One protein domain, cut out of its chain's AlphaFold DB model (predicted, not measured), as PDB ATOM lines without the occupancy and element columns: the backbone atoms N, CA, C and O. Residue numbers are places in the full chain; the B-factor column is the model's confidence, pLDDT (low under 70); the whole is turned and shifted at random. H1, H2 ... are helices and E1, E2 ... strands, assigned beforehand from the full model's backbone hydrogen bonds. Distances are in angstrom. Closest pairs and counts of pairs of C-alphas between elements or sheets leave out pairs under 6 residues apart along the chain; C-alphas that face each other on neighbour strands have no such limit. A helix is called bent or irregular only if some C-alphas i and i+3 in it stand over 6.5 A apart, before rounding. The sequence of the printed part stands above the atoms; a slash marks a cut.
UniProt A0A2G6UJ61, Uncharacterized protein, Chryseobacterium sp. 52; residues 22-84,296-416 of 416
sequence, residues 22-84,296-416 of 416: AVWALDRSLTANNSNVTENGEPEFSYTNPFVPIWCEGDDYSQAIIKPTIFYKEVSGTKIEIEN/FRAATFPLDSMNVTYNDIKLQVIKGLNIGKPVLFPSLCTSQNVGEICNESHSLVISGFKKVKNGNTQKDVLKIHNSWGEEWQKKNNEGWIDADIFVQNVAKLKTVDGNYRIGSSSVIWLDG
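What this domain is: This is residues 22 to 84 and 296 to 416 of the 416 residues of an uncharacterized protein of Chryseobacterium sp. 52 (UniProt A0A2G6UJ61). A strongly twisted sheet of four strands, E2, E3, E4 and E5, with its long strand E3 bent sharply, has helix H1 packed across one of its faces and the short helix H3 at its level. A two-strand ribbon, E1 with E8, packs beside H1 and E2, a small hairpin, E6 with E7, lies at one end of the domain, and the long unnamed stretch of residues 22 to 84 is tied to E3 by two short pairings. The printed part has 184 residues, with three named helices and eight named strands in the order E1, H1, E2, E3, E4, H2, E5, H3, E6, E7, E8. The large sheet runs E2, E3, E4, E5, all antiparallel; the class is mixed, helices and strands, with under half of the residues, 75, in named elements. The whole is compact, with a radius of gyration of the C-alphas of 16.8 A and spans of 50 by 45 by 33 A.

Where its parts are: In the large sheet, E2 is residues 327 to 333, 16.4 A long, and E3 is residues 345 to 358, the longest strand at 31.9 A, from C-alpha 345 at (200.081, 236.980, 176.985) to C-alpha 358 at (219.813, 213.951, 186.746). E4 is residues 361 to 369, 26.0 A, and E5 is residues 384 to 386. H1, residues 310 to 322, is the longest helix, 18.4 A from first to last C-alpha. H2 is residues 373 to 379 and H3 residues 387 to 392. E1, residues 297 to 301, begins at C-alpha 297 at (218.715, 250.488, 171.975). E6 is residues 396 to 398, E7 residues 404 to 406, and E8 residues 411 to 415, ending at C-alpha 415 at (222.255, 247.344, 174.000).

How they stand to each other: E2, E3 and E4 form a meander, each strand the antiparallel neighbour of the one before. E3 bends by 83 degrees at residue 349; C-alphas 345 to 350 face E2, and C-alphas 348 to 358 face E4. In the hairpin E2 and E3, N 346 and O 332 are 2.7 A apart, within hydrogen-bond range; in the hairpin E3 and E4, N 354 and O 365 are 2.9 A apart. E4 and the edge strand E5 have N 385 and O 366 at 2.8 A. H1 is on the sheet at a height over the sheet of 7.0 A, over E3 and across the strands at 85 degrees to E3 on the local plane; H1 and the sheet E2, E3, E4, E5 form two layers, a helix on one face of a sheet. The closest C-alphas of H1 and E3, those of Leu 321 and Gly 352, are 6.6 A apart. H3 stands at the sheet's level, with a height of 1.1 A. With its residues 310 to 314 alone, H1 touches H3, opposite ways at a steep tilt of 46 degrees; the closest C-alphas, of Tyr 310 and Val 391, are 5.7 A apart. H2 only grazes the sheet, with residues 376 to 377. E1 and E8 are antiparallel, with N 299 and O 413 at 2.9 A. The closest C-alphas of E2 and E8, those of Val 327 and Trp 413, are 4.9 A apart. The hairpin E6 and E7 has N 397 and O 405 at 2.8 A; both strands are apart from E3 and E4. In H1, H2 and H3 every O i to N i+4 pair is within hydrogen-bond range.

The domain as a whole: The two C-alphas farthest apart, those of Glu 39 and Asn 84, are 51.3 A apart. Residues 85 to 295 are not printed, and C-alphas 84 and 296 are 17.3 A apart across this cut. Residues 73 to 74 pair with 356 to 357 of E3, and 80 to 81 with 352 to 353, both antiparallel. The link from E2 to E3, 11 residues, is long. The mean pLDDT of the printed part is 88.9; residues 22 to 44 and 338 to 340 are under 70.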
ATOM      1  N   ALA A  22     197.449 232.107 188.925       40.31
ATOM      2  CA  ALA A  22     198.636 231.288 189.207       40.31
ATOM      3  C   ALA A  22     198.300 229.848 189.640       40.31
ATOM      4  O   ALA A  22     199.099 228.944 189.415       40.31
ATOM      5  N   VAL A  23     197.125 229.616 190.243       39.16
ATOM      6  CA  VAL A  23     196.698 228.269 190.679       39.16
ATOM      7  C   VAL A  23     196.088 227.469 189.524       39.16
ATOM      8  O   VAL A  23     196.327 226.269 189.418       39.16
ATOM      9  N   TRP A  24     195.372 228.125 188.606       37.81
ATOM     10  CA  TRP A  24     194.764 227.452 187.450       37.81
ATOM     11  C   TRP A  24     195.801 226.887 186.470       37.81
ATOM     12  O   TRP A  24     195.506 225.924 185.767       37.81
ATOM     13  N   ALA A  25     197.031 227.410 186.487       42.94
ATOM     14  CA  ALA A  25     198.127 226.889 185.680       42.94
ATOM     15  C   ALA A  25     198.695 225.539 186.183       42.94
ATOM     16  O   ALA A  25     199.458 224.890 185.470       42.94
ATOM     17  N   LEU A  26     198.366 225.086 187.394       45.88
ATOM     18  CA  LEU A  26     198.996 223.890 187.972       45.88
ATOM     19  C   LEU A  26     198.123 222.631 187.893       45.88
ATOM     20  O   LEU A  26     198.667 221.536 187.773       45.88
ATOM     21  N   ASP A  27     196.795 222.760 187.892       37.59
ATOM     22  CA  ASP A  27     195.907 221.606 188.114       37.59
ATOM     23  C   ASP A  27     195.582 220.791 186.840       37.59
ATOM     24  O   ASP A  27     195.157 219.643 186.919       37.59
ATOM     25  N   ARG A  28     195.824 221.332 185.631       41.25
ATOM     26  CA  ARG A  28     195.543 220.631 184.352       41.25
ATOM     27  C   ARG A  28     196.758 219.992 183.668       41.25
ATOM     28  O   ARG A  28     196.600 219.295 182.670       41.25
ATOM     29  N   SER A  29     197.965 220.180 184.201       43.62
ATOM     30  CA  SER A  29     199.224 219.855 183.508       43.62
ATOM     31  C   SER A  29     199.581 218.359 183.430       43.62
ATOM     32  O   SER A  29     200.544 218.016 182.745       43.62
ATOM     33  N   LEU A  30     198.888 217.455 184.130       45.47
ATOM     34  CA  LEU A  30     199.400 216.090 184.350       45.47
ATOM     35  C   LEU A  30     198.821 214.994 183.436       45.47
ATOM     36  O   LEU A  30     199.219 213.840 183.587       45.47
ATOM     37  N   THR A  31     197.930 215.300 182.482       42.81
ATOM     38  CA  THR A  31     197.233 214.240 181.713       42.81
ATOM     39  C   THR A  31     197.175 214.390 180.188       42.81
ATOM     40  O   THR A  31     196.511 213.579 179.551       42.81
ATOM     41  N   ALA A  32     197.856 215.349 179.559       42.34
ATOM     42  CA  ALA A  32     197.750 215.546 178.108       42.34
ATOM     43  C   ALA A  32     199.102 215.389 177.399       42.34
ATOM     44  O   ALA A  32     199.886 216.326 177.339       42.34
ATOM     45  N   ASN A  33     199.369 214.194 176.862       41.94
ATOM     46  CA  ASN A  33     200.459 213.950 175.907       41.94
ATOM     47  C   ASN A  33     200.049 212.906 174.848       41.94
ATOM     48  O   ASN A  33     200.824 212.030 174.480       41.94
ATOM     49  N   ASN A  34     198.809 212.998 174.359       43.66
ATOM     50  CA  ASN A  34     198.402 212.337 173.121       43.66
ATOM     51  C   ASN A  34     198.259 213.423 172.056       43.66
ATOM     52  O   ASN A  34     197.357 214.252 172.136       43.66
ATOM     53  N   SER A  35     199.184 213.445 171.099       47.22
ATOM     54  CA  SER A  35     199.132 214.328 169.936       47.22
ATOM     55  C   SER A  35     197.929 213.948 169.077       47.22
ATOM     56  O   SER A  35     197.977 212.956 168.346       47.22
ATOM     57  N   ASN A  36     196.847 214.714 169.178       51.09
ATOM     58  CA  ASN A  36     195.755 214.623 168.227       51.09
ATOM     59  C   ASN A  36     196.199 215.321 166.940       51.09
ATOM     60  O   ASN A  36     196.642 216.468 166.944       51.09
ATOM     61  N   VAL A  37     196.143 214.590 165.834       50.75
ATOM     62  CA  VAL A  37     196.291 215.163 164.498       50.75
ATOM     63  C   VAL A  37     194.909 215.673 164.108       50.75
ATOM     64  O   VAL A  37     193.934 214.926 164.209       50.75
ATOM     65  N   THR A  38     194.804 216.941 163.711       59.09
ATOM     66  CA  THR A  38     193.542 217.493 163.197       59.09
ATOM     67  C   THR A  38     193.124 216.752 161.919       59.09
ATOM     68  O   THR A  38     193.968 216.172 161.236       59.09
ATOM     69  N   GLU A  39     191.839 216.784 161.542       60.78
ATOM     70  CA  GLU A  39     191.355 216.165 160.286       60.78
ATOM     71  C   GLU A  39     192.101 216.666 159.028       60.78
ATOM     72  O   GLU A  39     192.102 215.988 158.002       60.78
ATOM     73  N   ASN A  40     192.805 217.801 159.123       63.34
ATOM     74  CA  ASN A  40     193.607 218.388 158.050       63.34
ATOM     75  C   ASN A  40     195.104 218.019 158.097       63.34
ATOM     76  O   ASN A  40     195.872 218.494 157.267       63.34
ATOM     77  N   GLY A  41     195.544 217.180 159.040       63.06
ATOM     78  CA  GLY A  41     196.944 216.752 159.136       63.06
ATOM     79  C   GLY A  41     197.896 217.780 159.757       63.06
ATOM     80  O   GLY A  41     199.101 217.527 159.811       63.06
ATOM     81  N   GLU A  42     197.391 218.917 160.243       56.53
ATOM     82  CA  GLU A  42     198.222 219.916 160.915       56.53
ATOM     83  C   GLU A  42     198.446 219.526 162.386       56.53
ATOM     84  O   GLU A  42     197.495 219.109 163.064       56.53
ATOM     85  N   PRO A  43     199.693 219.623 162.888       56.88
ATOM     86  CA  PRO A  43     200.009 219.311 164.272       56.88
ATOM     87  C   PRO A  43     199.336 220.324 165.201       56.88
ATOM     88  O   PRO A  43     199.668 221.509 165.186       56.88
ATOM     89  N   GLU A  44     198.417 219.846 166.040       65.75
ATOM     90  CA  GLU A  44     197.791 220.652 167.083       65.75
ATOM     91  C   GLU A  44     198.858 221.016 168.126       65.75
ATOM     92  O   GLU A  44     199.293 220.191 168.934       65.75
ATOM     93  N   PHE A  45     199.349 222.252 168.073       74.19
ATOM     94  CA  PHE A  45     200.208 222.779 169.124       74.19
ATOM     95  C   PHE A  45     199.331 223.269 170.284       74.19
ATOM     96  O   PHE A  45     198.362 223.994 170.068       74.19
ATOM     97  N   SER A  46     199.695 222.903 171.514       81.19
ATOM     98  CA  SER A  46     199.038 223.381 172.731       81.19
ATOM     99  C   SER A  46     200.030 224.090 173.646       81.19
ATOM    100  O   SER A  46     201.170 223.656 173.830       81.19
ATOM    101  N   TYR A  47     199.580 225.202 174.222       86.88
ATOM    102  CA  TYR A  47     200.295 225.888 175.288       86.88
ATOM    103  C   TYR A  47     200.156 225.093 176.596       86.88
ATOM    104  O   TYR A  47     199.098 224.541 176.907       86.88
ATOM    105  N   THR A  48     201.236 225.031 177.366       91.06
ATOM    106  CA  THR A  48     201.323 224.327 178.652       91.06
ATOM    107  C   THR A  48     201.548 225.331 179.784       91.06
ATOM    108  O   THR A  48     201.474 226.537 179.580       91.06
ATOM    109  N   ASN A  49     201.795 224.872 181.014       92.06
ATOM    110  CA  ASN A  49     202.291 225.772 182.054       92.06
ATOM    111  C   ASN A  49     203.755 226.147 181.751       92.06
ATOM    112  O   ASN A  49     204.610 225.267 181.866       92.06
ATOM    113  N   PRO A  50     204.096 227.411 181.436       95.19
ATOM    114  CA  PRO A  50     205.491 227.775 181.193       95.19
ATOM    115  C   PRO A  50     206.332 227.833 182.477       95.19
ATOM    116  O   PRO A  50     207.555 227.921 182.406       95.19
ATOM    117  N   PHE A  51     205.704 227.795 183.656       96.19
ATOM    118  CA  PHE A  51     206.363 227.957 184.951       96.19
ATOM    119  C   PHE A  51     206.579 226.613 185.645       96.19
ATOM    120  O   PHE A  51     206.021 226.352 186.708       96.19
ATOM    121  N   VAL A  52     207.384 225.743 185.030       96.62
ATOM    122  CA  VAL A  52     207.762 224.449 185.619       96.62
ATOM    123  C   VAL A  52     209.059 224.618 186.415       96.62
ATOM    124  O   VAL A  52     210.123 224.692 185.795       96.62
ATOM    125  N   PRO A  53     209.010 224.702 187.762       97.38
ATOM    126  CA  PRO A  53     210.204 224.936 188.565       97.38
ATOM    127  C   PRO A  53     211.145 223.727 188.525       97.38
ATOM    128  O   PRO A  53     210.714 222.576 188.632       97.38
ATOM    129  N   ILE A  54     212.445 223.994 188.415       98.12
ATOM    130  CA  ILE A  54     213.501 222.979 188.439       98.12
ATOM    131  C   ILE A  54     214.269 223.096 189.746       98.12
ATOM    132  O   ILE A  54     214.941 224.095 189.981       98.12
ATOM    133  N   TRP A  55     214.193 222.055 190.572       98.00
ATOM    134  CA  TRP A  55     214.799 222.007 191.902       98.00
ATOM    135  C   TRP A  55     216.142 221.279 191.878       98.00
ATOM    136  O   TRP A  55     216.264 220.186 191.319       98.00
ATOM    137  N   CYS A  56     217.157 221.879 192.488       98.19
ATOM    138  CA  CYS A  56     218.492 221.315 192.631       98.19
ATOM    139  C   CYS A  56     218.712 220.728 194.034       98.19
ATOM    140  O   CYS A  56     218.013 221.057 194.992       98.19
ATOM    141  N   GLU A  57     219.696 219.840 194.160       97.75
ATOM    142  CA  GLU A  57     220.164 219.362 195.462       97.75
ATOM    143  C   GLU A  57     220.628 220.544 196.330       97.75
ATOM    144  O   GLU A  57     221.512 221.300 195.932       97.75
ATOM    145  N   GLY A  58     220.038 220.682 197.521       96.06
ATOM    146  CA  GLY A  58     220.351 221.752 198.475       96.06
ATOM    147  C   GLY A  58     219.443 222.985 198.404       96.06
ATOM    148  O   GLY A  58     219.535 223.823 199.298       96.06
ATOM    149  N   ASP A  59     218.553 223.090 197.411       96.31
ATOM    150  CA  ASP A  59     217.574 224.184 197.343       96.31
ATOM    151  C   ASP A  59     216.563 224.104 198.511       96.31
ATOM    152  O   ASP A  59     216.161 223.015 198.934       96.31
ATOM    153  N   ASP A  60     216.102 225.257 199.015       95.75
ATOM    154  CA  ASP A  60     215.034 225.320 200.021       95.75
ATOM    155  C   ASP A  60     213.653 225.193 199.364       95.75
ATOM    156  O   ASP A  60     213.089 226.150 198.838       95.75
ATOM    157  N   TYR A  61     213.072 223.999 199.442       95.50
ATOM    158  CA  TYR A  61     211.729 223.713 198.940       95.50
ATOM    159  C   TYR A  61     210.660 223.732 200.040       95.50
ATOM    160  O   TYR A  61     209.555 223.214 199.836       95.50
ATOM    161  N   SER A  62     210.933 224.309 201.218       96.44
ATOM    162  CA  SER A  62     209.964 224.403 202.323       96.44
ATOM    163  C   SER A  62     208.672 225.111 201.898       96.44
ATOM    164  O   SER A  62     207.584 224.650 202.250       96.44
ATOM    165  N   GLN A  63     208.785 226.126 201.035       96.06
ATOM    166  CA  GLN A  63     207.671 226.927 200.516       96.06
ATOM    167  C   GLN A  63     207.140 226.461 199.150       96.06
ATOM    168  O   GLN A  63     206.222 227.082 198.621       96.06
ATOM    169  N   ALA A  64     207.677 225.382 198.570       95.50
ATOM    170  CA  ALA A  64     207.251 224.897 197.256       95.50
ATOM    171  C   ALA A  64     205.745 224.576 197.217       95.50
ATOM    172  O   ALA A  64     205.251 223.874 198.104       95.50
ATOM    173  N   ILE A  65     205.043 225.045 196.172       89.56
ATOM    174  CA  ILE A  65     203.606 224.760 195.963       89.56
ATOM    175  C   ILE A  65     203.385 223.256 195.788       89.56
ATOM    176  O   ILE A  65     202.514 222.671 196.425       89.56
ATOM    177  N   ILE A  66     204.211 222.633 194.945       91.81
ATOM    178  CA  ILE A  66     204.266 221.186 194.745       91.81
ATOM    179  C   ILE A  66     205.661 220.730 195.151       91.81
ATOM    180  O   ILE A  66     206.660 221.261 194.663       91.81
ATOM    181  N   LYS A  67     205.737 219.759 196.066       94.12
ATOM    182  CA  LYS A  67     207.021 219.217 196.518       94.12
ATOM    183  C   LYS A  67     207.708 218.477 195.361       94.12
ATOM    184  O   LYS A  67     207.071 217.607 194.761       94.12
ATOM    185  N   PRO A  68     208.976 218.794 195.039       95.50
ATOM    186  CA  PRO A  68     209.686 218.110 193.967       95.50
ATOM    187  C   PRO A  68     209.919 216.640 194.318       95.50
ATOM    188  O   PRO A  68     210.314 216.304 195.433       95.50
ATOM    189  N   THR A  69     209.704 215.764 193.342       96.75
ATOM    190  CA  THR A  69     210.066 214.339 193.419       96.75
ATOM    191  C   THR A  69     211.407 214.045 192.748       96.75
ATOM    192  O   THR A  69     211.983 212.979 192.950       96.75
ATOM    193  N   ILE A  70     211.909 214.993 191.953       97.06
ATOM    194  CA  ILE A  70     213.160 214.904 191.208       97.06
ATOM    195  C   ILE A  70     214.024 216.094 191.611       97.06
ATOM    196  O   ILE A  70     213.596 217.241 191.500       97.06
ATOM    197  N   PHE A  71     215.252 215.800 192.027       97.81
ATOM    198  CA  PHE A  71     216.284 216.796 192.276       97.81
ATOM    199  C   PHE A  71     217.367 216.676 191.214       97.81
ATOM    200  O   PHE A  71     217.733 215.574 190.796       97.81
ATOM    201  N   TYR A  72     217.867 217.817 190.762       98.38
ATOM    202  CA  TYR A  72     218.950 217.883 189.795       98.38
ATOM    203  C   TYR A  72     220.257 218.323 190.460       98.38
ATOM    204  O   TYR A  72     220.273 218.997 191.485       98.38
ATOM    205  N   LYS A  73     221.383 217.980 189.840       98.44
ATOM    206  CA  LYS A  73     222.692 218.545 190.169       98.44
ATOM    207  C   LYS A  73     222.998 219.669 189.199       98.44
ATOM    208  O   LYS A  73     222.935 219.459 187.986       98.44
ATOM    209  N   GLU A  74     223.358 220.836 189.712       98.31
ATOM    210  CA  GLU A  74     223.861 221.921 188.876       98.31
ATOM    211  C   GLU A  74     225.160 221.494 188.171       98.31
ATOM    212  O   GLU A  74     226.033 220.846 188.757       98.31
ATOM    213  N   VAL A  75     225.285 221.816 186.884       98.25
ATOM    214  CA  VAL A  75     226.511 221.583 186.119       98.25
ATOM    215  C   VAL A  75     227.460 222.749 186.384       98.25
ATOM    216  O   VAL A  75     227.182 223.889 186.005       98.25
ATOM    217  N   SER A  76     228.586 222.457 187.036       98.00
ATOM    218  CA  SER A  76     229.587 223.459 187.419       98.00
ATOM    219  C   SER A  76     230.041 224.316 186.230       98.00
ATOM    220  O   SER A  76     230.210 223.813 185.119       98.00
ATOM    221  N   GLY A  77     230.219 225.618 186.470       97.50
ATOM    222  CA  GLY A  77     230.687 226.583 185.470       97.50
ATOM    223  C   GLY A  77     229.641 227.027 184.443       97.50
ATOM    224  O   GLY A  77     229.979 227.777 183.536       97.50
ATOM    225  N   THR A  78     228.384 226.582 184.558       98.38
ATOM    226  CA  THR A  78     227.321 226.949 183.597       98.38
ATOM    227  C   THR A  78     226.379 228.038 184.094       98.38
ATOM    228  O   THR A  78     225.611 228.573 183.297       98.38
ATOM    229  N   LYS A  79     226.407 228.351 185.395       98.44
ATOM    230  CA  LYS A  79     225.499 229.320 185.999       98.44
ATOM    231  C   LYS A  79     225.884 230.745 185.608       98.44
ATOM    232  O   LYS A  79     226.994 231.197 185.861       98.44
ATOM    233  N   ILE A  80     224.910 231.444 185.048       98.50
ATOM    234  CA  ILE A  80     224.911 232.868 184.748       98.50
ATOM    235  C   ILE A  80     223.744 233.459 185.524       98.50
ATOM    236  O   ILE A  80     222.621 232.959 185.453       98.50
ATOM    237  N   GLU A  81     223.994 234.530 186.256       98.25
ATOM    238  CA  GLU A  81     222.957 235.296 186.933       98.25
ATOM    239  C   GLU A  81     223.285 236.774 186.761       98.25
ATOM    240  O   GLU A  81     224.418 237.195 186.987       98.25
ATOM    241  N   ILE A  82     222.316 237.544 186.279       98.00
ATOM    242  CA  ILE A  82     222.491 238.965 186.021       98.00
ATOM    243  C   ILE A  82     222.561 239.687 187.363       98.00
ATOM    244  O   ILE A  82     221.609 239.694 188.144       98.00
ATOM    245  N   GLU A  83     223.702 240.312 187.617       96.19
ATOM    246  CA  GLU A  83     223.912 241.140 188.797       96.19
ATOM    247  C   GLU A  83     223.064 242.419 188.743       96.19
ATOM    248  O   GLU A  83     222.706 242.918 187.672       96.19
ATOM    249  N   ASN A  84     222.807 243.003 189.917       95.44
ATOM    250  CA  ASN A  84     222.147 244.307 190.063       95.44
ATOM    251  C   ASN A  84     220.734 244.378 189.453       95.44
ATOM    252  O   ASN A  84     220.267 245.458 189.080       95.44
ATOM    253  N   PHE A 296     220.904 253.783 174.919       89.62
ATOM    254  CA  PHE A 296     220.382 252.417 174.867       89.62
ATOM    255  C   PHE A 296     219.577 252.175 173.586       89.62
ATOM    256  O   PHE A 296     218.967 253.096 173.049       89.62
ATOM    257  N   ARG A 297     219.552 250.939 173.095       91.50
ATOM    258  CA  ARG A 297     218.715 250.488 171.975       91.50
ATOM    259  C   ARG A 297     218.145 249.110 172.276       91.50
ATOM    260  O   ARG A 297     218.781 248.307 172.957       91.50
ATOM    261  N   ALA A 298     216.965 248.824 171.739       93.56
ATOM    262  CA  ALA A 298     216.430 247.470 171.755       93.56
ATOM    263  C   ALA A 298     217.202 246.608 170.747       93.56
ATOM    264  O   ALA A 298     217.128 246.842 169.542       93.56
ATOM    265  N   ALA A 299     217.907 245.589 171.227       96.12
ATOM    266  CA  ALA A 299     218.257 244.450 170.396       96.12
ATOM    267  C   ALA A 299     217.075 243.480 170.442       96.12
ATOM    268  O   ALA A 299     216.755 242.956 171.509       96.12
ATOM    269  N   THR A 300     216.402 243.285 169.308       96.56
ATOM    270  CA  THR A 300     215.184 242.474 169.219       96.56
ATOM    271  C   THR A 300     215.407 241.219 168.383       96.56
ATOM    272  O   THR A 300     216.162 241.202 167.409       96.56
ATOM    273  N   PHE A 301     214.734 240.143 168.777       97.56
ATOM    274  CA  PHE A 301     214.667 238.901 168.029       97.56
ATOM    275  C   PHE A 301     213.319 238.213 168.286       97.56
ATOM    276  O   PHE A 301     212.841 238.215 169.417       97.56
ATOM    277  N   PRO A 302     212.696 237.574 167.290       97.44
ATOM    278  CA  PRO A 302     213.019 237.637 165.867       97.44
ATOM    279  C   PRO A 302     212.766 239.037 165.299       97.44
ATOM    280  O   PRO A 302     212.023 239.824 165.887       97.44
ATOM    281  N   LEU A 303     213.364 239.335 164.148       95.06
ATOM    282  CA  LEU A 303     212.948 240.480 163.340       95.06
ATOM    283  C   LEU A 303     211.632 240.159 162.616       95.06
ATOM    284  O   LEU A 303     211.196 239.004 162.562       95.06
ATOM    285  N   ASP A 304     211.002 241.186 162.052       90.19
ATOM    286  CA  ASP A 304     209.759 241.027 161.304       90.19
ATOM    287  C   ASP A 304     209.895 239.992 160.186       90.19
ATOM    288  O   ASP A 304     210.906 239.911 159.487       90.19
ATOM    289  N   SER A 305     208.848 239.179 160.038       89.12
ATOM    290  CA  SER A 305     208.747 238.116 159.030       89.12
ATOM    291  C   SER A 305     209.790 236.994 159.129       89.12
ATOM    292  O   SER A 305     209.776 236.091 158.294       89.12
ATOM    293  N   MET A 306     210.658 236.983 160.146       95.00
ATOM    294  CA  MET A 306     211.535 235.838 160.388       95.00
ATOM    295  C   MET A 306     210.715 234.624 160.831       95.00
ATOM    296  O   MET A 306     209.888 234.712 161.742       95.00
ATOM    297  N   ASN A 307     210.986 233.474 160.212       95.00
ATOM    298  CA  ASN A 307     210.500 232.185 160.685       95.00
ATOM    299  C   ASN A 307     211.597 231.537 161.535       95.00
ATOM    300  O   ASN A 307     212.697 231.294 161.039       95.00
ATOM    301  N   VAL A 308     211.317 231.315 162.816       96.50
ATOM    302  CA  VAL A 308     212.291 230.803 163.785       96.50
ATOM    303  C   VAL A 308     211.689 229.669 164.602       96.50
ATOM    304  O   VAL A 308     210.472 229.582 164.775       96.50
ATOM    305  N   THR A 309     212.551 228.818 165.141       96.31
ATOM    306  CA  THR A 309     212.172 227.720 166.032       96.31
ATOM    307  C   THR A 309     212.228 228.142 167.503       96.31
ATOM    308  O   THR A 309     212.854 229.139 167.867       96.31
ATOM    309  N   TYR A 310     211.640 227.340 168.393       96.31
ATOM    310  CA  TYR A 310     211.790 227.533 169.841       96.31
ATOM    311  C   TYR A 310     213.250 227.435 170.304       96.31
ATOM    312  O   TYR A 310     213.663 228.141 171.223       96.31
ATOM    313  N   ASN A 311     214.051 226.588 169.650       97.56
ATOM    314  CA  ASN A 311     215.470 226.478 169.963       97.56
ATOM    315  C   ASN A 311     216.221 227.767 169.602       97.56
ATOM    316  O   ASN A 311     217.073 228.200 170.373       97.56
ATOM    317  N   ASP A 312     215.865 228.425 168.495       98.25
ATOM    318  CA  ASP A 312     216.443 229.727 168.141       98.25
ATOM    319  C   ASP A 312     216.121 230.782 169.206       98.25
ATOM    320  O   ASP A 312     217.013 231.509 169.638       98.25
ATOM    321  N   ILE A 313     214.877 230.817 169.701       98.44
ATOM    322  CA  ILE A 313     214.476 231.690 170.817       98.44
ATOM    323  C   ILE A 313     215.327 231.412 172.061       98.44
ATOM    324  O   ILE A 313     215.917 232.340 172.618       98.44
ATOM    325  N   LYS A 314     215.456 230.140 172.466       98.56
ATOM    326  CA  LYS A 314     216.275 229.740 173.621       98.56
ATOM    327  C   LYS A 314     217.732 230.179 173.465       98.56
ATOM    328  O   LYS A 314     218.307 230.754 174.389       98.56
ATOM    329  N   LEU A 315     218.326 229.953 172.293       98.44
ATOM    330  CA  LEU A 315     219.705 230.349 172.009       98.44
ATOM    331  C   LEU A 315     219.895 231.869 172.062       98.44
ATOM    332  O   LEU A 315     220.923 232.324 172.561       98.44
ATOM    333  N   GLN A 316     218.921 232.663 171.610       98.44
ATOM    334  CA  GLN A 316     219.001 234.127 171.690       98.44
ATOM    335  C   GLN A 316     218.839 234.651 173.120       98.44
ATOM    336  O   GLN A 316     219.558 235.572 173.506       98.44
ATOM    337  N   VAL A 317     217.983 234.028 173.936       98.62
ATOM    338  CA  VAL A 317     217.921 234.313 175.379       98.62
ATOM    339  C   VAL A 317     219.287 234.060 176.026       98.62
ATOM    340  O   VAL A 317     219.844 234.943 176.676       98.62
ATOM    341  N   ILE A 318     219.871 232.878 175.799       98.62
ATOM    342  CA  ILE A 318     221.183 232.505 176.350       98.62
ATOM    343  C   ILE A 318     222.285 233.443 175.840       98.62
ATOM    344  O   ILE A 318     223.184 233.808 176.597       98.62
ATOM    345  N   LYS A 319     222.219 233.879 174.577       98.31
ATOM    346  CA  LYS A 319     223.147 234.865 174.011       98.31
ATOM    347  C   LYS A 319     223.096 236.189 174.776       98.31
ATOM    348  O   LYS A 319     224.159 236.678 175.145       98.31
ATOM    349  N   GLY A 320     221.904 236.735 175.033       98.00
ATOM    350  CA  GLY A 320     221.731 237.961 175.822       98.00
ATOM    351  C   GLY A 320     222.325 237.831 177.229       98.00
ATOM    352  O   GLY A 320     223.107 238.675 177.663       98.00
ATOM    353  N   LEU A 321     222.056 236.709 177.900       98.50
ATOM    354  CA  LEU A 321     222.585 236.442 179.240       98.50
ATOM    355  C   LEU A 321     224.118 236.303 179.259       98.50
ATOM    356  O   LEU A 321     224.767 236.856 180.144       98.50
ATOM    357  N   ASN A 322     224.711 235.628 178.268       97.94
ATOM    358  CA  ASN A 322     226.168 235.469 178.148       97.94
ATOM    359  C   ASN A 322     226.916 236.801 177.996       97.94
ATOM    360  O   ASN A 322     228.064 236.904 178.418       97.94
ATOM    361  N   ILE A 323     226.283 237.820 177.410       97.38
ATOM    362  CA  ILE A 323     226.860 239.170 177.301       97.38
ATOM    363  C   ILE A 323     226.509 240.059 178.508       97.38
ATOM    364  O   ILE A 323     226.658 241.280 178.448       97.38
ATOM    365  N   GLY A 324     226.033 239.460 179.604       97.12
ATOM    366  CA  GLY A 324     225.716 240.155 180.850       97.12
ATOM    367  C   GLY A 324     224.466 241.029 180.764       97.12
ATOM    368  O   GLY A 324     224.369 242.023 181.485       97.12
ATOM    369  N   LYS A 325     223.520 240.701 179.874       97.88
ATOM    370  CA  LYS A 325     222.276 241.455 179.696       97.88
ATOM    371  C   LYS A 325     221.065 240.626 180.126       97.88
ATOM    372  O   LYS A 325     220.908 239.500 179.651       97.88
ATOM    373  N   PRO A 326     220.180 241.164 180.981       98.44
ATOM    374  CA  PRO A 326     218.878 240.551 181.193       98.44
ATOM    375  C   PRO A 326     218.038 240.664 179.919       98.44
ATOM    376  O   PRO A 326     218.195 241.597 179.128       98.44
ATOM    377  N   VAL A 327     217.141 239.704 179.729       98.62
ATOM    378  CA  VAL A 327     216.351 239.563 178.506       98.62
ATOM    379  C   VAL A 327     214.878 239.773 178.826       98.62
ATOM    380  O   VAL A 327     214.275 238.985 179.544       98.62
ATOM    381  N   LEU A 328     214.278 240.823 178.285       98.50
ATOM    382  CA  LEU A 328     212.837 241.033 178.285       98.50
ATOM    383  C   LEU A 328     212.170 240.036 177.321       98.50
ATOM    384  O   LEU A 328     212.554 239.919 176.158       98.50
ATOM    385  N   PHE A 329     211.149 239.341 177.813       98.25
ATOM    386  CA  PHE A 329     210.375 238.335 177.092       98.25
ATOM    387  C   PHE A 329     208.893 238.753 177.106       98.25
ATOM    388  O   PHE A 329     208.194 238.479 178.085       98.25
ATOM    389  N   PRO A 330     208.413 239.505 176.096       96.06
ATOM    390  CA  PRO A 330     207.115 240.184 176.155       96.06
ATOM    391  C   PRO A 330     205.910 239.361 175.699       96.06
ATOM    392  O   PRO A 330     204.777 239.812 175.865       96.06
ATOM    393  N   SER A 331     206.156 238.187 175.122       93.00
ATOM    394  CA  SER A 331     205.150 237.398 174.411       93.00
ATOM    395  C   SER A 331     205.075 235.973 174.958       93.00
ATOM    396  O   SER A 331     205.088 235.016 174.191       93.00
ATOM    397  N   LEU A 332     205.068 235.801 176.283       96.00
ATOM    398  CA  LEU A 332     204.883 234.485 176.894       96.00
ATOM    399  C   LEU A 332     203.397 234.161 176.979       96.00
ATOM    400  O   LEU A 332     202.656 234.867 177.648       96.00
ATOM    401  N   CYS A 333     202.965 233.064 176.383       94.81
ATOM    402  CA  CYS A 333     201.612 232.592 176.571       94.81
ATOM    403  C   CYS A 333     201.452 231.852 177.898       94.81
ATOM    404  O   CYS A 333     202.217 230.938 178.204       94.81
ATOM    405  N   THR A 334     200.441 232.230 178.677       92.38
ATOM    406  CA  THR A 334     200.115 231.577 179.955       92.38
ATOM    407  C   THR A 334     198.795 230.814 179.918       92.38
ATOM    408  O   THR A 334     198.513 230.039 180.833       92.38
ATOM    409  N   SER A 335     197.988 230.997 178.869       85.12
ATOM    410  CA  SER A 335     196.733 230.265 178.700       85.12
ATOM    411  C   SER A 335     196.996 228.809 178.319       85.12
ATOM    412  O   SER A 335     197.657 228.561 177.322       85.12
ATOM    413  N   GLN A 336     196.404 227.853 179.038       78.81
ATOM    414  CA  GLN A 336     196.507 226.406 178.757       78.81
ATOM    415  C   GLN A 336     195.371 225.878 177.876       78.81
ATOM    416  O   GLN A 336     195.009 224.701 177.932       78.81
ATOM    417  N   ASN A 337     194.717 226.768 177.134       74.75
ATOM    418  CA  ASN A 337     193.608 226.366 176.288       74.75
ATOM    419  C   ASN A 337     194.147 225.631 175.062       74.75
ATOM    420  O   ASN A 337     195.162 226.020 174.484       74.75
ATOM    421  N   VAL A 338     193.436 224.577 174.669       66.94
ATOM    422  CA  VAL A 338     193.657 223.903 173.392       66.94
ATOM    423  C   VAL A 338     193.246 224.882 172.293       66.94
ATOM    424  O   VAL A 338     192.101 225.338 172.270       66.94
ATOM    425  N   GLY A 339     194.194 225.275 171.449       66.62
ATOM    426  CA  GLY A 339     193.974 226.266 170.403       66.62
ATOM    427  C   GLY A 339     195.246 227.018 170.022       66.62
ATOM    428  O   GLY A 339     196.201 227.118 170.787       66.62
ATOM    429  N   GLU A 340     195.243 227.562 168.810       69.19
ATOM    430  CA  GLU A 340     196.424 228.165 168.179       69.19
ATOM    431  C   GLU A 340     196.692 229.604 168.652       69.19
ATOM    432  O   GLU A 340     197.796 230.134 168.494       69.19
ATOM    433  N   ILE A 341     195.681 230.244 169.248       80.56
ATOM    434  CA  ILE A 341     195.714 231.650 169.651       80.56
ATOM    435  C   ILE A 341     196.033 231.741 171.138       80.56
ATOM    436  O   ILE A 341     195.384 231.118 171.976       80.56
ATOM    437  N   CYS A 342     197.040 232.548 171.461       88.88
ATOM    438  CA  CYS A 342     197.328 232.877 172.841       88.88
ATOM    439  C   CYS A 342     196.282 233.859 173.382       88.88
ATOM    440  O   CYS A 342     196.223 234.999 172.925       88.88
ATOM    441  N   ASN A 343     195.484 233.431 174.361       86.12
ATOM    442  CA  ASN A 343     194.446 234.284 174.954       86.12
ATOM    443  C   ASN A 343     195.000 235.187 176.059       86.12
ATOM    444  O   ASN A 343     194.462 236.259 176.314       86.12
ATOM    445  N   GLU A 344     196.065 234.745 176.725       88.12
ATOM    446  CA  GLU A 344     196.689 235.471 177.827       88.12
ATOM    447  C   GLU A 344     198.195 235.533 177.593       88.12
ATOM    448  O   GLU A 344     198.914 234.553 177.806       88.12
ATOM    449  N   SER A 345     198.657 236.690 177.122       91.38
ATOM    450  CA  SER A 345     200.081 236.980 176.985       91.38
ATOM    451  C   SER A 345     200.614 237.635 178.257       91.38
ATOM    452  O   SER A 345     199.970 238.492 178.865       91.38
ATOM    453  N   HIS A 346     201.820 237.249 178.642       95.31
ATOM    454  CA  HIS A 346     202.536 237.735 179.800       95.31
ATOM    455  C   HIS A 346     203.930 238.217 179.399       95.31
ATOM    456  O   HIS A 346     204.585 237.665 178.513       95.31
ATOM    457  N   SER A 347     204.394 239.252 180.091       96.56
ATOM    458  CA  SER A 347     205.691 239.870 179.868       96.56
ATOM    459  C   SER A 347     206.528 239.799 181.139       96.56
ATOM    460  O   SER A 347     206.067 240.161 182.220       96.56
ATOM    461  N   LEU A 348     207.760 239.309 181.014       98.19
ATOM    462  CA  LEU A 348     208.685 239.132 182.134       98.19
ATOM    463  C   LEU A 348     210.137 239.339 181.702       98.19
ATOM    464  O   LEU A 348     210.421 239.506 180.517       98.19
ATOM    465  N   VAL A 349     211.064 239.312 182.657       98.69
ATOM    466  CA  VAL A 349     212.506 239.380 182.397       98.69
ATOM    467  C   VAL A 349     213.167 238.050 182.735       98.69
ATOM    468  O   VAL A 349     212.908 237.460 183.775       98.69
ATOM    469  N   ILE A 350     214.064 237.581 181.880       98.81
ATOM    470  CA  ILE A 350     214.942 236.443 182.126       98.81
ATOM    471  C   ILE A 350     216.280 237.005 182.602       98.81
ATOM    472  O   ILE A 350     216.899 237.834 181.934       98.81
ATOM    473  N   SER A 351     216.704 236.578 183.786       98.69
ATOM    474  CA  SER A 351     217.832 237.145 184.537       98.69
ATOM    475  C   SER A 351     218.900 236.115 184.896       98.69
ATOM    476  O   SER A 351     219.838 236.425 185.621       98.69
ATOM    477  N   GLY A 352     218.793 234.887 184.396       98.62
ATOM    478  CA  GLY A 352     219.805 233.873 184.637       98.62
ATOM    479  C   GLY A 352     219.607 232.628 183.795       98.62
ATOM    480  O   GLY A 352     218.537 232.393 183.233       98.62
ATOM    481  N   PHE A 353     220.669 231.841 183.712       98.81
ATOM    482  CA  PHE A 353     220.742 230.581 182.990       98.81
ATOM    483  C   PHE A 353     221.642 229.618 183.758       98.81
ATOM    484  O   PHE A 353     222.646 230.033 184.328       98.81
ATOM    485  N   LYS A 354     221.313 228.331 183.761       98.56
ATOM    486  CA  LYS A 354     222.228 227.272 184.192       98.56
ATOM    487  C   LYS A 354     221.882 225.961 183.512       98.56
ATOM    488  O   LYS A 354     220.761 225.773 183.044       98.56
ATOM    489  N   LYS A 355     222.827 225.025 183.508       98.69
ATOM    490  CA  LYS A 355     222.562 223.633 183.138       98.69
ATOM    491  C   LYS A 355     222.445 222.786 184.389       98.69
ATOM    492  O   LYS A 355     223.189 222.973 185.352       98.69
ATOM    493  N   VAL A 356     221.539 221.821 184.362       98.56
ATOM    494  CA  VAL A 356     221.361 220.856 185.448       98.56
ATOM    495  C   VAL A 356     221.301 219.438 184.896       98.56
ATOM    496  O   VAL A 356     220.983 219.238 183.723       98.56
ATOM    497  N   LYS A 357     221.605 218.439 185.725       98.38
ATOM    498  CA  LYS A 357     221.578 217.025 185.334       98.38
ATOM    499  C   LYS A 357     220.940 216.123 186.384       98.38
ATOM    500  O   LYS A 357     221.097 216.348 187.578       98.38
ATOM    501  N   ASN A 358     220.270 215.072 185.930       97.75
ATOM    502  CA  ASN A 358     219.813 213.951 186.746       97.75
ATOM    503  C   ASN A 358     220.111 212.660 185.965       97.75
ATOM    504  O   ASN A 358     219.544 212.427 184.898       97.75
ATOM    505  N   GLY A 359     221.076 211.867 186.442       96.44
ATOM    506  CA  GLY A 359     221.605 210.728 185.685       96.44
ATOM    507  C   GLY A 359     222.183 211.160 184.331       96.44
ATOM    508  O   GLY A 359     223.059 212.025 184.278       96.44
ATOM    509  N   ASN A 360     221.667 210.571 183.249       97.44
ATOM    510  CA  ASN A 360     222.045 210.890 181.866       97.44
ATOM    511  C   ASN A 360     221.221 212.036 181.255       97.44
ATOM    512  O   ASN A 360     221.488 212.455 180.132       97.44
ATOM    513  N   THR A 361     220.207 212.536 181.963       96.94
ATOM    514  CA  THR A 361     219.372 213.640 181.491       96.94
ATOM    515  C   THR A 361     220.012 214.964 181.879       96.94
ATOM    516  O   THR A 361     220.294 215.196 183.053       96.94
ATOM    517  N   GLN A 362     220.195 215.854 180.905       98.25
ATOM    518  CA  GLN A 362     220.637 217.231 181.112       98.25
ATOM    519  C   GLN A 362     219.543 218.192 180.650       98.25
ATOM    520  O   GLN A 362     218.885 217.933 179.646       98.25
ATOM    521  N   LYS A 363     219.364 219.295 181.377       98.25
ATOM    522  CA  LYS A 363     218.397 220.345 181.057       98.25
ATOM    523  C   LYS A 363     219.036 221.723 181.116       98.25
ATOM    524  O   LYS A 363     219.922 221.964 181.937       98.25
ATOM    525  N   ASP A 364     218.534 222.611 180.269       98.75
ATOM    526  CA  ASP A 364     218.741 224.049 180.381       98.75
ATOM    527  C   ASP A 364     217.672 224.626 181.326       98.75
ATOM    528  O   ASP A 364     216.502 224.243 181.264       98.75
ATOM    529  N   VAL A 365     218.066 225.539 182.210       98.75
ATOM    530  CA  VAL A 365     217.184 226.171 183.201       98.75
ATOM    531  C   VAL A 365     217.355 227.680 183.114       98.75
ATOM    532  O   VAL A 365     218.483 228.174 183.075       98.75
ATOM    533  N   LEU A 366     216.246 228.414 183.101       98.81
ATOM    534  CA  LEU A 366     216.226 229.877 183.071       98.81
ATOM    535  C   LEU A 366     215.753 230.424 184.416       98.81
ATOM    536  O   LEU A 366     214.862 229.845 185.027       98.81
ATOM    537  N   LYS A 367     216.321 231.547 184.865       98.69
ATOM    538  CA  LYS A 367     215.810 232.305 186.017       98.69
ATOM    539  C   LYS A 367     214.926 233.438 185.527       98.69
ATOM    540  O   LYS A 367     215.410 234.315 184.807       98.69
ATOM    541  N   ILE A 368     213.665 233.463 185.940       98.50
ATOM    542  CA  ILE A 368     212.731 234.527 185.569       98.50
ATOM    543  C   ILE A 368     212.521 235.550 186.688       98.50
ATOM    544  O   ILE A 368     212.631 235.265 187.874       98.50
ATOM    545  N   HIS A 369     212.187 236.762 186.280       98.25
ATOM    546  CA  HIS A 369     211.810 237.898 187.098       98.25
ATOM    547  C   HIS A 369     210.488 238.427 186.533       98.25
ATOM    548  O   HIS A 369     210.453 239.040 185.466       98.25
ATOM    549  N   ASN A 370     209.389 238.162 187.238       97.00
ATOM    550  CA  ASN A 370     208.029 238.512 186.819       97.00
ATOM    551  C   ASN A 370     207.360 239.490 187.798       97.00
ATOM    552  O   ASN A 370     207.906 239.822 188.850       97.00
ATOM    553  N   SER A 371     206.155 239.932 187.443       96.12
ATOM    554  CA  SER A 371     205.354 240.898 188.199       96.12
ATOM    555  C   SER A 371     204.439 240.257 189.256       96.12
ATOM    556  O   SER A 371     203.413 240.832 189.625       96.12
ATOM    557  N   TRP A 372     204.775 239.061 189.752       95.44
ATOM    558  CA  TRP A 372     203.990 238.341 190.769       95.44
ATOM    559  C   TRP A 372     204.583 238.422 192.181       95.44
ATOM    560  O   TRP A 372     204.019 237.875 193.129       95.44
ATOM    561  N   GLY A 373     205.680 239.167 192.338       94.38
ATOM    562  CA  GLY A 373     206.295 239.469 193.627       94.38
ATOM    563  C   GLY A 373     207.148 238.344 194.218       94.38
ATOM    564  O   GLY A 373     207.204 237.221 193.721       94.38
ATOM    565  N   GLU A 374     207.829 238.672 195.315       95.12
ATOM    566  CA  GLU A 374     208.831 237.818 195.967       95.12
ATOM    567  C   GLU A 374     208.266 236.484 196.477       95.12
ATOM    568  O   GLU A 374     208.929 235.453 196.417       95.12
ATOM    569  N   GLU A 375     207.023 236.468 196.955       94.69
ATOM    570  CA  GLU A 375     206.404 235.227 197.422       94.69
ATOM    571  C   GLU A 375     206.255 234.203 196.295       94.69
ATOM    572  O   GLU A 375     206.473 233.011 196.515       94.69
ATOM    573  N   TRP A 376     205.891 234.653 195.089       95.56
ATOM    574  CA  TRP A 376     205.816 233.756 193.945       95.56
ATOM    575  C   TRP A 376     207.195 233.162 193.642       95.56
ATOM    576  O   TRP A 376     207.293 231.963 193.393       95.56
ATOM    577  N   GLN A 377     208.253 233.972 193.740       96.44
ATOM    578  CA  GLN A 377     209.630 233.530 193.508       96.44
ATOM    579  C   GLN A 377     210.024 232.432 194.503       96.44
ATOM    580  O   GLN A 377     210.388 231.337 194.079       96.44
ATOM    581  N   LYS A 378     209.810 232.648 195.808       96.50
ATOM    582  CA  LYS A 378     210.089 231.652 196.864       96.50
ATOM    583  C   LYS A 378     209.353 230.329 196.647       96.50
ATOM    584  O   LYS A 378     209.898 229.246 196.841       96.50
ATOM    585  N   LYS A 379     208.099 230.409 196.203       96.38
ATOM    586  CA  LYS A 379     207.248 229.245 195.917       96.38
ATOM    587  C   LYS A 379     207.667 228.451 194.674       96.38
ATOM    588  O   LYS A 379     207.271 227.290 194.551       96.38
ATOM    589  N   ASN A 380     208.449 229.055 193.776       96.81
ATOM    590  CA  ASN A 380     208.838 228.509 192.471       96.81
ATOM    591  C   ASN A 380     210.365 228.477 192.296       96.81
ATOM    592  O   ASN A 380     210.879 228.807 191.229       96.81
ATOM    593  N   ASN A 381     211.081 228.088 193.354       97.19
ATOM    594  CA  ASN A 381     212.539 227.972 193.383       97.19
ATOM    595  C   ASN A 381     213.275 229.227 192.881       97.19
ATOM    596  O   ASN A 381     214.077 229.161 191.952       97.19
ATOM    597  N   GLU A 382     212.941 230.395 193.431       97.19
ATOM    598  CA  GLU A 382     213.514 231.694 193.043       97.19
ATOM    599  C   GLU A 382     213.382 232.006 191.536       97.19
ATOM    600  O   GLU A 382     214.188 232.746 190.966       97.19
ATOM    601  N   GLY A 383     212.385 231.402 190.879       97.19
ATOM    602  CA  GLY A 383     212.107 231.573 189.457       97.19
ATOM    603  C   GLY A 383     212.963 230.715 188.523       97.19
ATOM    604  O   GLY A 383     212.970 230.992 187.324       97.19
ATOM    605  N   TRP A 384     213.684 229.703 189.018       98.38
ATOM    606  CA  TRP A 384     214.416 228.750 188.172       98.38
ATOM    607  C   TRP A 384     213.465 227.728 187.534       98.38
ATOM    608  O   TRP A 384     212.950 226.837 188.209       98.38
ATOM    609  N   ILE A 385     213.260 227.839 186.222       98.25
ATOM    610  CA  ILE A 385     212.276 227.066 185.451       98.25
ATOM    611  C   ILE A 385     212.897 226.313 184.267       98.25
ATOM    612  O   ILE A 385     213.958 226.685 183.762       98.25
ATOM    613  N   ASP A 386     212.221 225.258 183.810       98.44
ATOM    614  CA  ASP A 386     212.611 224.468 182.635       98.44
ATOM    615  C   ASP A 386     212.609 225.332 181.362       98.44
ATOM    616  O   ASP A 386     211.570 225.860 180.956       98.44
ATOM    617  N   ALA A 387     213.777 225.489 180.730       98.38
ATOM    618  CA  ALA A 387     213.933 226.388 179.593       98.38
ATOM    619  C   ALA A 387     213.147 225.926 178.360       98.38
ATOM    620  O   ALA A 387     212.623 226.769 177.637       98.38
ATOM    621  N   ASP A 388     213.074 224.614 178.114       97.69
ATOM    622  CA  ASP A 388     212.449 224.067 176.909       97.69
ATOM    623  C   ASP A 388     210.929 224.220 176.978       97.69
ATOM    624  O   ASP A 388     210.315 224.694 176.021       97.69
ATOM    625  N   ILE A 389     210.333 223.913 178.136       96.62
ATOM    626  CA  ILE A 389     208.899 224.136 178.376       96.62
ATOM    627  C   ILE A 389     208.576 225.632 178.292       96.62
ATOM    628  O   ILE A 389     207.580 226.025 177.684       96.62
ATOM    629  N   PHE A 390     209.435 226.484 178.855       97.50
ATOM    630  CA  PHE A 390     209.238 227.928 178.823       97.50
ATOM    631  C   PHE A 390     209.184 228.484 177.393       97.50
ATOM    632  O   PHE A 390     208.218 229.154 177.031       97.50
ATOM    633  N   VAL A 391     210.183 228.191 176.547       97.25
ATOM    634  CA  VAL A 391     210.234 228.762 175.186       97.25
ATOM    635  C   VAL A 391     209.191 228.173 174.241       97.25
ATOM    636  O   VAL A 391     208.804 228.845 173.289       97.25
ATOM    637  N   GLN A 392     208.701 226.956 174.501       95.19
ATOM    638  CA  GLN A 392     207.584 226.377 173.748       95.19
ATOM    639  C   GLN A 392     206.305 227.204 173.895       95.19
ATOM    640  O   GLN A 392     205.486 227.223 172.981       95.19
ATOM    641  N   ASN A 393     206.169 227.932 175.006       95.69
ATOM    642  CA  ASN A 393     205.018 228.771 175.308       95.69
ATOM    643  C   ASN A 393     205.125 230.198 174.760       95.69
ATOM    644  O   ASN A 393     204.314 231.047 175.110       95.69
ATOM    645  N   VAL A 394     206.094 230.510 173.900       95.44
ATOM    646  CA  VAL A 394     206.103 231.810 173.218       95.44
ATOM    647  C   VAL A 394     204.870 231.948 172.315       95.44
ATOM    648  O   VAL A 394     204.534 231.039 171.553       95.44
ATOM    649  N   ALA A 395     204.185 233.085 172.409       93.06
ATOM    650  CA  ALA A 395     202.979 233.359 171.648       93.06
ATOM    651  C   ALA A 395     203.279 233.394 170.143       93.06
ATOM    652  O   ALA A 395     204.249 234.006 169.677       93.06
ATOM    653  N   LYS A 396     202.410 232.735 169.377       92.31
ATOM    654  CA  LYS A 396     202.450 232.727 167.916       92.31
ATOM    655  C   LYS A 396     201.444 233.710 167.336       92.31
ATOM    656  O   LYS A 396     200.400 233.979 167.922       92.31
ATOM    657  N   LEU A 397     201.763 234.208 166.151       90.25
ATOM    658  CA  LEU A 397     200.898 235.048 165.336       90.25
ATOM    659  C   LEU A 397     200.518 234.287 164.071       90.25
ATOM    660  O   LEU A 397     201.375 233.651 163.449       90.25
ATOM    661  N   LYS A 398     199.243 234.388 163.689       90.31
ATOM    662  CA  LYS A 398     198.753 233.891 162.406       90.31
ATOM    663  C   LYS A 398     199.217 234.824 161.288       90.31
ATOM    664  O   LYS A 398     199.035 236.038 161.378       90.31
ATOM    665  N   THR A 399     199.843 234.280 160.258       88.31
ATOM    666  CA  THR A 399     200.308 235.011 159.077       88.31
ATOM    667  C   THR A 399     199.206 235.116 158.022       88.31
ATOM    668  O   THR A 399     198.161 234.472 158.117       88.31
ATOM    669  N   VAL A 400     199.411 235.969 157.012       89.25
ATOM    670  CA  VAL A 400     198.413 236.256 155.958       89.25
ATOM    671  C   VAL A 400     198.041 235.009 155.146       89.25
ATOM    672  O   VAL A 400     196.906 234.878 154.701       89.25
ATOM    673  N   ASP A 401     198.981 234.082 154.983       90.25
ATOM    674  CA  ASP A 401     198.807 232.779 154.330       90.25
ATOM    675  C   ASP A 401     198.164 231.714 155.241       90.25
ATOM    676  O   ASP A 401     197.995 230.575 154.821       90.25
ATOM    677  N   GLY A 402     197.791 232.070 156.474       89.44
ATOM    678  CA  GLY A 402     197.136 231.180 157.431       89.44
ATOM    679  C   GLY A 402     198.084 230.367 158.314       89.44
ATOM    680  O   GLY A 402     197.605 229.767 159.273       89.44
ATOM    681  N   ASN A 403     199.394 230.401 158.049       89.88
ATOM    682  CA  ASN A 403     200.406 229.737 158.869       89.88
ATOM    683  C   ASN A 403     200.587 230.427 160.235       89.88
ATOM    684  O   ASN A 403     200.098 231.530 160.474       89.88
ATOM    685  N   TYR A 404     201.319 229.788 161.149       90.31
ATOM    686  CA  TYR A 404     201.690 230.381 162.436       90.31
ATOM    687  C   TYR A 404     203.198 230.542 162.549       90.31
ATOM    688  O   TYR A 404     203.960 229.624 162.247       90.31
ATOM    689  N   ARG A 405     203.633 231.690 163.068       93.44
ATOM    690  CA  ARG A 405     205.041 231.948 163.394       93.44
ATOM    691  C   ARG A 405     205.182 232.631 164.743       93.44
ATOM    692  O   ARG A 405     204.241 233.236 165.246       93.44
ATOM    693  N   ILE A 406     206.383 232.582 165.303       94.50
ATOM    694  CA  ILE A 406     206.722 233.352 166.501       94.50
ATOM    695  C   ILE A 406     206.742 234.844 166.135       94.50
ATOM    696  O   ILE A 406     207.297 235.236 165.101       94.50
ATOM    697  N   GLY A 407     206.078 235.666 166.954       92.00
ATOM    698  CA  GLY A 407     205.995 237.111 166.738       92.00
ATOM    699  C   GLY A 407     207.362 237.786 166.822       92.00
ATOM    700  O   GLY A 407     208.262 237.301 167.512       92.00
ATOM    701  N   SER A 408     207.532 238.904 166.115       93.94
ATOM    702  CA  SER A 408     208.756 239.698 166.226       93.94
ATOM    703  C   SER A 408     208.936 240.237 167.644       93.94
ATOM    704  O   SER A 408     207.990 240.328 168.427       93.94
ATOM    705  N   SER A 409     210.182 240.551 167.998       95.62
ATOM    706  CA  SER A 409     210.539 241.104 169.310       95.62
ATOM    707  C   SER A 409     210.107 240.237 170.507       95.62
ATOM    708  O   SER A 409     209.858 240.756 171.590       95.62
ATOM    709  N   SER A 410     210.045 238.912 170.342       96.62
ATOM    710  CA  SER A 410     209.759 237.965 171.438       96.62
ATOM    711  C   SER A 410     210.910 237.831 172.450       96.62
ATOM    712  O   SER A 410     210.722 237.330 173.554       96.62
ATOM    713  N   VAL A 411     212.102 238.283 172.076       98.19
ATOM    714  CA  VAL A 411     213.320 238.343 172.880       98.19
ATOM    715  C   VAL A 411     213.901 239.738 172.687       98.19
ATOM    716  O   VAL A 411     214.187 240.138 171.558       98.19
ATOM    717  N   ILE A 412     214.057 240.490 173.773       98.12
ATOM    718  CA  ILE A 412     214.581 241.854 173.738       98.12
ATOM    719  C   ILE A 412     215.646 242.014 174.821       98.12
ATOM    720  O   ILE A 412     215.445 241.590 175.952       98.12
ATOM    721  N   TRP A 413     216.758 242.675 174.527       97.81
ATOM    722  CA  TRP A 413     217.652 243.198 175.564       97.81
ATOM    723  C   TRP A 413     218.125 244.604 175.209       97.81
ATOM    724  O   TRP A 413     218.027 245.038 174.059       97.81
ATOM    725  N   LEU A 414     218.616 245.331 176.212       95.25
ATOM    726  CA  LEU A 414     219.109 246.694 176.029       95.25
ATOM    727  C   LEU A 414     220.603 246.679 175.697       95.25
ATOM    728  O   LEU A 414     221.458 246.374 176.543       95.25
ATOM    729  N   ASP A 415     220.906 247.018 174.450       89.06
ATOM    730  CA  ASP A 415     222.255 247.344 174.000       89.06
ATOM    731  C   ASP A 415     222.554 248.819 174.291       89.06
ATOM    732  O   ASP A 415     221.612 249.597 174.421       89.06
ATOM    733  N   GLY A 416     223.816 249.224 174.426       78.31
ATOM    734  CA  GLY A 416     224.158 250.646 174.579       78.31
ATOM    735  C   GLY A 416     225.585 250.915 174.967       78.31
ATOM    736  O   GLY A 416     226.452 250.067 174.687       78.31
TER     737      GLY A 416